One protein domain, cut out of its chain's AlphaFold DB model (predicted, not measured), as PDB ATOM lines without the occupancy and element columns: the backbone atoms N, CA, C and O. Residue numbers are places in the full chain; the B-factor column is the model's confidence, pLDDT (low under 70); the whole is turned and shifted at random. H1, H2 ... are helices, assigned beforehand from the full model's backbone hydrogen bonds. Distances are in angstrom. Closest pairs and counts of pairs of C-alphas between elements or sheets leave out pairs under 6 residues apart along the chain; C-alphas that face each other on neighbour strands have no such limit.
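What this domain is: This is residues 2 to 52 of the 686 residues of a protein of Peptoniphilus indolicus ATCC 29427 (UniProt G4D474). Two short helices, H3 and H1, lie side by side and run opposite ways, and a third, H2, is set crosswise to H1 and near it. Long loops make up much of the rest: residues 18 to 31 loop from H2 back to H3, and residues 41 to 52 follow H3 as a tail without a named element. The printed part has 51 residues with three named helices, in the order H1, H2, H3, and no named strand; the class is all helix, though under half of the residues, 22 of 51, are in named elements. The whole is compact, with a radius of gyration of the C-alphas of 10.9 A, and rounded, spanning 27 by 20 by 20 A.

Where its parts are: H3, the longest helix, holds residues 32 to 40 and measures 12.3 A from C-alpha 32 at (203.895, 172.944, 184.286) to C-alpha 40 at (198.731, 162.938, 189.312). H1 holds residues 2 to 7, is 8.7 A long and begins with C-alpha 2 at (200.877, 165.609, 199.445). H2 holds residues 11 to 17 and is 10.2 A long.

How they stand to each other: H3 and H1 touch, and their closest C-alphas, those of Thr 34 and Val 6, are 6.6 A apart. They run opposite ways at a shallow tilt of 7 degrees. H1 and H2 are close but not clearly touching; their closest C-alphas, those of Ser 4 and Lys 11, are 5.5 A apart. Their lines are about perpendicular, at 87 degrees. H2 and H3 are apart. In H1, H2 and H3 every O i to N i+4 pair is within hydrogen-bond range.

The domain as a whole: The two C-alphas farthest apart, those of Asp 12 and Pro 52, are 29.4 A apart. The printed part has no cut. The link from H1 to H2 is tight, with 3 residues, and the link from H2 to H3 is long, with 14. The mean pLDDT of the printed part is 82.9, and no printed residue is under 70.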
ATOM      1  N   ALA A   2     200.351 165.635 200.814       77.88
ATOM      2  CA  ALA A   2     200.877 165.609 199.445       77.88
ATOM      3  C   ALA A   2     200.953 166.999 198.772       77.88
ATOM      4  O   ALA A   2     202.016 167.365 198.287       77.88
ATOM      5  N   ILE A   3     199.892 167.818 198.862       81.31
ATOM      6  CA  ILE A   3     199.864 169.188 198.293       81.31
ATOM      7  C   ILE A   3     201.017 170.058 198.827       81.31
ATOM      8  O   ILE A   3     201.732 170.683 198.058       81.31
ATOM      9  N   SER A   4     201.241 170.052 200.146       83.38
ATOM     10  CA  SER A   4     202.319 170.817 200.801       83.38
ATOM     11  C   SER A   4     203.715 170.400 200.322       83.38
ATOM     12  O   SER A   4     204.581 171.252 200.154       83.38
ATOM     13  N   LYS A   5     203.926 169.103 200.053       83.75
ATOM     14  CA  LYS A   5     205.209 168.571 199.574       83.75
ATOM     15  C   LYS A   5     205.498 168.981 198.128       83.75
ATOM     16  O   LYS A   5     206.633 169.323 197.823       83.75
ATOM     17  N   VAL A   6     204.476 168.963 197.269       84.31
ATOM     18  CA  VAL A   6     204.602 169.364 195.858       84.31
ATOM     19  C   VAL A   6     204.767 170.880 195.732       84.31
ATOM     20  O   VAL A   6     205.657 171.339 195.031       84.31
ATOM     21  N   LEU A   7     203.986 171.663 196.482       83.81
ATOM     22  CA  LEU A   7     204.027 173.130 196.424       83.81
ATOM     23  C   LEU A   7     205.168 173.771 197.226       83.81
ATOM     24  O   LEU A   7     205.371 174.975 197.121       83.81
ATOM     25  N   LYS A   8     205.872 173.009 198.074       85.12
ATOM     26  CA  LYS A   8     206.859 173.522 199.050       85.12
ATOM     27  C   LYS A   8     206.309 174.619 199.984       85.12
ATOM     28  O   LYS A   8     207.077 175.378 200.567       85.12
ATOM     29  N   VAL A   9     204.989 174.681 200.169       82.50
ATOM     30  CA  VAL A   9     204.317 175.614 201.089       82.50
ATOM     31  C   VAL A   9     204.078 174.918 202.435       82.50
ATOM     32  O   VAL A   9     203.606 173.769 202.438       82.50
ATOM     33  N   PRO A  10     204.351 175.572 203.584       88.25
ATOM     34  CA  PRO A  10     204.101 174.996 204.901       88.25
ATOM     35  C   PRO A  10     202.657 174.511 205.069       88.25
ATOM     36  O   PRO A  10     201.688 175.201 204.743       88.25
ATOM     37  N   LYS A  11     202.499 173.305 205.624       85.56
ATOM     38  CA  LYS A  11     201.196 172.645 205.816       85.56
ATOM     39  C   LYS A  11     200.195 173.517 206.576       85.56
ATOM     40  O   LYS A  11     199.006 173.492 206.259       85.56
ATOM     41  N   ASP A  12     200.671 174.258 207.570       85.06
ATOM     42  CA  ASP A  12     199.819 175.075 208.432       85.06
ATOM     43  C   ASP A  12     199.271 176.307 207.707       85.06
ATOM     44  O   ASP A  12     198.147 176.725 207.976       85.06
ATOM     45  N   GLU A  13     200.001 176.835 206.721       83.31
ATOM     46  CA  GLU A  13     199.522 177.928 205.875       83.31
ATOM     47  C   GLU A  13     198.401 177.454 204.943       83.31
ATOM     48  O   GLU A  13     197.345 178.084 204.861       83.31
ATOM     49  N   ILE A  14     198.577 176.288 204.311       83.88
ATOM     50  CA  ILE A  14     197.546 175.684 203.454       83.88
ATOM     51  C   ILE A  14     196.285 175.384 204.273       83.88
ATOM     52  O   ILE A  14     195.179 175.715 203.850       83.88
ATOM     53  N   LYS A  15     196.437 174.804 205.471       84.44
ATOM     54  CA  LYS A  15     195.303 174.514 206.358       84.44
ATOM     55  C   LYS A  15     194.529 175.768 206.757       84.44
ATOM     56  O   LYS A  15     193.309 175.705 206.788       84.44
ATOM     57  N   LYS A  16     195.214 176.883 207.042       85.00
ATOM     58  CA  LYS A  16     194.563 178.166 207.360       85.00
ATOM     59  C   LYS A  16     193.734 178.703 206.194       85.00
ATOM     60  O   LYS A  16     192.671 179.261 206.431       85.00
ATOM     61  N   LYS A  17     194.206 178.528 204.954       81.94
ATOM     62  CA  LYS A  17     193.453 178.927 203.754       81.94
ATOM     63  C   LYS A  17     192.259 178.003 203.499       81.94
ATOM     64  O   LYS A  17     191.214 178.481 203.089       81.94
ATOM     65  N   MET A  18     192.380 176.704 203.781       81.38
ATOM     66  CA  MET A  18     191.349 175.683 203.525       81.38
ATOM     67  C   MET A  18     190.291 175.551 204.642       81.38
ATOM     68  O   MET A  18     189.909 174.436 205.000       81.38
ATOM     69  N   VAL A  19     189.818 176.666 205.212       79.31
ATOM     70  CA  VAL A  19     188.763 176.671 206.244       79.31
ATOM     71  C   VAL A  19     187.444 177.188 205.659       79.31
ATOM     72  O   VAL A  19     187.385 178.308 205.157       79.31
ATOM     73  N   GLY A  20     186.375 176.394 205.781       79.12
ATOM     74  CA  GLY A  20     185.013 176.735 205.346       79.12
ATOM     75  C   GLY A  20     184.603 176.127 203.997       79.12
ATOM     76  O   GLY A  20     185.328 175.320 203.422       79.12
ATOM     77  N   ASP A  21     183.432 176.534 203.494       79.56
ATOM     78  CA  ASP A  21     182.778 175.934 202.312       79.56
ATOM     79  C   ASP A  21     183.071 176.665 200.988       79.56
ATOM     80  O   ASP A  21     182.469 176.375 199.951       79.56
ATOM     81  N   LYS A  22     183.968 177.658 201.006       79.94
ATOM     82  CA  LYS A  22     184.313 178.459 199.823       79.94
ATOM     83  C   LYS A  22     185.498 177.853 199.076       79.94
ATOM     84  O   LYS A  22     186.410 177.295 199.679       79.94
ATOM     85  N   VAL A  23     185.511 178.032 197.755       80.88
ATOM     86  CA  VAL A  23     186.702 177.781 196.935       80.88
ATOM     87  C   VAL A  23     187.784 178.783 197.339       80.88
ATOM     88  O   VAL A  23     187.516 179.981 197.434       80.88
ATOM     89  N   VAL A  24     188.993 178.287 197.591       83.88
ATOM     90  CA  VAL A  24     190.139 179.096 198.012       83.88
ATOM     91  C   VAL A  24     191.328 178.841 197.104       83.88
ATOM     92  O   VAL A  24     191.668 177.697 196.802       83.88
ATOM     93  N   GLN A  25     191.985 179.918 196.688       85.69
ATOM     94  CA  GLN A  25     193.217 179.825 195.924       85.69
ATOM     95  C   GLN A  25     194.376 179.501 196.870       85.69
ATOM     96  O   GLN A  25     194.709 180.276 197.770       85.69
ATOM     97  N   ILE A  26     194.987 178.331 196.682       84.38
ATOM     98  CA  ILE A  26     196.118 177.888 197.509       84.38
ATOM     99  C   ILE A  26     197.401 178.607 197.070       84.38
ATOM    100  O   ILE A  26     198.122 179.157 197.909       84.38
ATOM    101  N   VAL A  27     197.654 178.609 195.760       82.44
ATOM    102  CA  VAL A  27     198.826 179.184 195.094       82.44
ATOM    103  C   VAL A  27     198.445 179.593 193.664       82.44
ATOM    104  O   VAL A  27     197.525 179.014 193.084       82.44
ATOM    105  N   SER A  28     199.139 180.580 193.106       81.50
ATOM    106  CA  SER A  28     199.091 180.965 191.690       81.50
ATOM    107  C   SER A  28     200.446 180.696 191.027       81.50
ATOM    108  O   SER A  28     201.446 180.506 191.716       81.50
ATOM    109  N   ASN A  29     200.493 180.710 189.692       73.50
ATOM    110  CA  ASN A  29     201.744 180.719 188.919       73.50
ATOM    111  C   ASN A  29     202.693 179.534 189.166       73.50
ATOM    112  O   ASN A  29     203.915 179.694 189.145       73.50
ATOM    113  N   ILE A  30     202.145 178.337 189.373       82.38
ATOM    114  CA  ILE A  30     202.952 177.115 189.411       82.38
ATOM    115  C   ILE A  30     203.443 176.752 188.005       82.38
ATOM    116  O   ILE A  30     202.746 176.977 187.015       82.38
ATOM    117  N   ASP A  31     204.647 176.198 187.910       81.31
ATOM    118  CA  ASP A  31     205.176 175.687 186.648       81.31
ATOM    119  C   ASP A  31     204.422 174.424 186.190       81.31
ATOM    120  O   ASP A  31     203.679 173.787 186.948       81.31
ATOM    121  N   ARG A  32     204.610 174.059 184.918       82.94
ATOM    122  CA  ARG A  32     203.895 172.944 184.286       82.94
ATOM    123  C   ARG A  32     204.223 171.593 184.925       82.94
ATOM    124  O   ARG A  32     203.340 170.730 184.959       82.94
ATOM    125  N   ASP A  33     205.431 171.411 185.450       86.25
ATOM    126  CA  ASP A  33     205.847 170.155 186.076       86.25
ATOM    127  C   ASP A  33     205.180 170.013 187.447       86.25
ATOM    128  O   ASP A  33     204.572 168.982 187.741       86.25
ATOM    129  N   THR A  34     205.167 171.089 188.239       86.81
ATOM    130  CA  THR A  34     204.426 171.167 189.506       86.81
ATOM    131  C   THR A  34     202.926 170.948 189.286       86.81
ATOM    132  O   THR A  34     202.300 170.178 190.018       86.81
ATOM    133  N   ALA A  35     202.330 171.566 188.259       85.62
ATOM    134  CA  ALA A  35     200.921 171.360 187.918       85.62
ATOM    135  C   ALA A  35     200.630 169.903 187.527       85.62
ATOM    136  O   ALA A  35     199.629 169.332 187.963       85.62
ATOM    137  N   SER A  36     201.515 169.278 186.747       86.44
ATOM    138  CA  SER A  36     201.382 167.874 186.341       86.44
ATOM    139  C   SER A  36     201.482 166.934 187.544       86.44
ATOM    140  O   SER A  36     200.608 166.087 187.726       86.44
ATOM    141  N   ALA A  37     202.445 167.164 188.441       88.75
ATOM    142  CA  ALA A  37     202.574 166.417 189.690       88.75
ATOM    143  C   ALA A  37     201.328 166.553 190.585       88.75
ATOM    144  O   ALA A  37     200.926 165.592 191.235       88.75
ATOM    145  N   LEU A  38     200.672 167.721 190.613       87.50
ATOM    146  CA  LEU A  38     199.407 167.904 191.337       87.50
ATOM    147  C   LEU A  38     198.229 167.175 190.676       87.50
ATOM    148  O   LEU A  38     197.399 166.618 191.396       87.50
ATOM    149  N   ARG A  39     198.159 167.140 189.336       85.69
ATOM    150  CA  ARG A  39     197.141 166.368 188.594       85.69
ATOM    151  C   ARG A  39     197.250 164.872 188.890       85.69
ATOM    152  O   ARG A  39     196.232 164.212 189.089       85.69
ATOM    153  N   GLU A  40     198.472 164.350 188.994       89.44
ATOM    154  CA  GLU A  40     198.731 162.938 189.312       89.44
ATOM    155  C   GLU A  40     198.242 162.521 190.705       89.44
ATOM    156  O   GLU A  40     197.896 161.357 190.911       89.44
ATOM    157  N   LEU A  41     198.137 163.461 191.652       87.06
ATOM    158  CA  LEU A  41     197.627 163.176 192.996       87.06
ATOM    159  C   LEU A  41     196.117 162.874 193.032       87.06
ATOM    160  O   LEU A  41     195.643 162.409 194.069       87.06
ATOM    161  N   LYS A  42     195.366 163.139 191.947       85.00
ATOM    162  CA  LYS A  42     193.927 162.828 191.789       85.00
ATOM    163  C   LYS A  42     193.061 163.222 192.999       85.00
ATOM    164  O   LYS A  42     192.218 162.458 193.462       85.00
ATOM    165  N   ILE A  43     193.282 164.419 193.537       84.56
ATOM    166  CA  ILE A  43     192.549 164.918 194.707       84.56
ATOM    167  C   ILE A  43     191.197 165.478 194.252       84.56
ATOM    168  O   ILE A  43     191.150 166.479 193.549       84.56
ATOM    169  N   GLU A  44     190.101 164.871 194.708       77.12
ATOM    170  CA  GLU A  44     188.725 165.130 194.242       77.12
ATOM    171  C   GLU A  44     188.262 166.599 194.346       77.12
ATOM    172  O   GLU A  44     187.464 167.059 193.539       77.12
ATOM    173  N   LYS A  45     188.782 167.362 195.319       82.62
ATOM    174  CA  LYS A  45     188.424 168.777 195.556       82.62
ATOM    175  C   LYS A  45     189.512 169.776 195.139       82.62
ATOM    176  O   LYS A  45     189.490 170.922 195.583       82.62
ATOM    177  N   LEU A  46     190.493 169.345 194.344       83.81
ATOM    178  CA  LEU A  46     191.552 170.205 193.815       83.81
ATOM    179  C   LEU A  46     191.232 170.573 192.361       83.81
ATOM    180  O   LEU A  46     191.211 169.695 191.504       83.81
ATOM    181  N   SER A  47     191.027 171.863 192.089       83.25
ATOM    182  CA  SER A  47     190.984 172.392 190.717       83.25
ATOM    183  C   SER A  47     192.349 172.947 190.328       83.25
ATOM    184  O   SER A  47     193.069 173.488 191.172       83.25
ATOM    185  N   LEU A  48     192.688 172.815 189.049       82.50
ATOM    186  CA  LEU A  48     193.861 173.422 188.437       82.50
ATOM    187  C   LEU A  48     193.395 174.147 187.184       82.50
ATOM    188  O   LEU A  48     193.009 173.501 186.210       82.50
ATOM    189  N   ASP A  49     193.455 175.470 187.234       81.75
ATOM    190  CA  ASP A  49     193.041 176.321 186.130       81.75
ATOM    191  C   ASP A  49     194.284 176.701 185.319       81.75
ATOM    192  O   ASP A  49     195.253 177.242 185.861       81.75
ATOM    193  N   ASP A  50     194.279 176.378 184.024       76.25
ATOM    194  CA  ASP A  50     195.359 176.773 183.123       76.25
ATOM    195  C   ASP A  50     195.234 178.270 182.824       76.25
ATOM    196  O   ASP A  50     194.220 178.734 182.298       76.25
ATOM    197  N   VAL A  51     196.285 179.026 183.145       74.94
ATOM    198  CA  VAL A  51     196.366 180.464 182.872       74.94
ATOM    199  C   VAL A  51     197.481 180.745 181.864       74.94
ATOM    200  O   VAL A  51     198.598 180.241 182.026       74.94
ATOM    201  N   PRO A  52     197.219 181.525 180.799       74.94
ATOM    202  CA  PRO A  52     198.271 181.950 179.889       74.94
ATOM    203  C   PRO A  52     199.233 182.880 180.633       74.94
ATOM    204  O   PRO A  52     198.814 183.823 181.297       74.94
TER     205      PRO A  52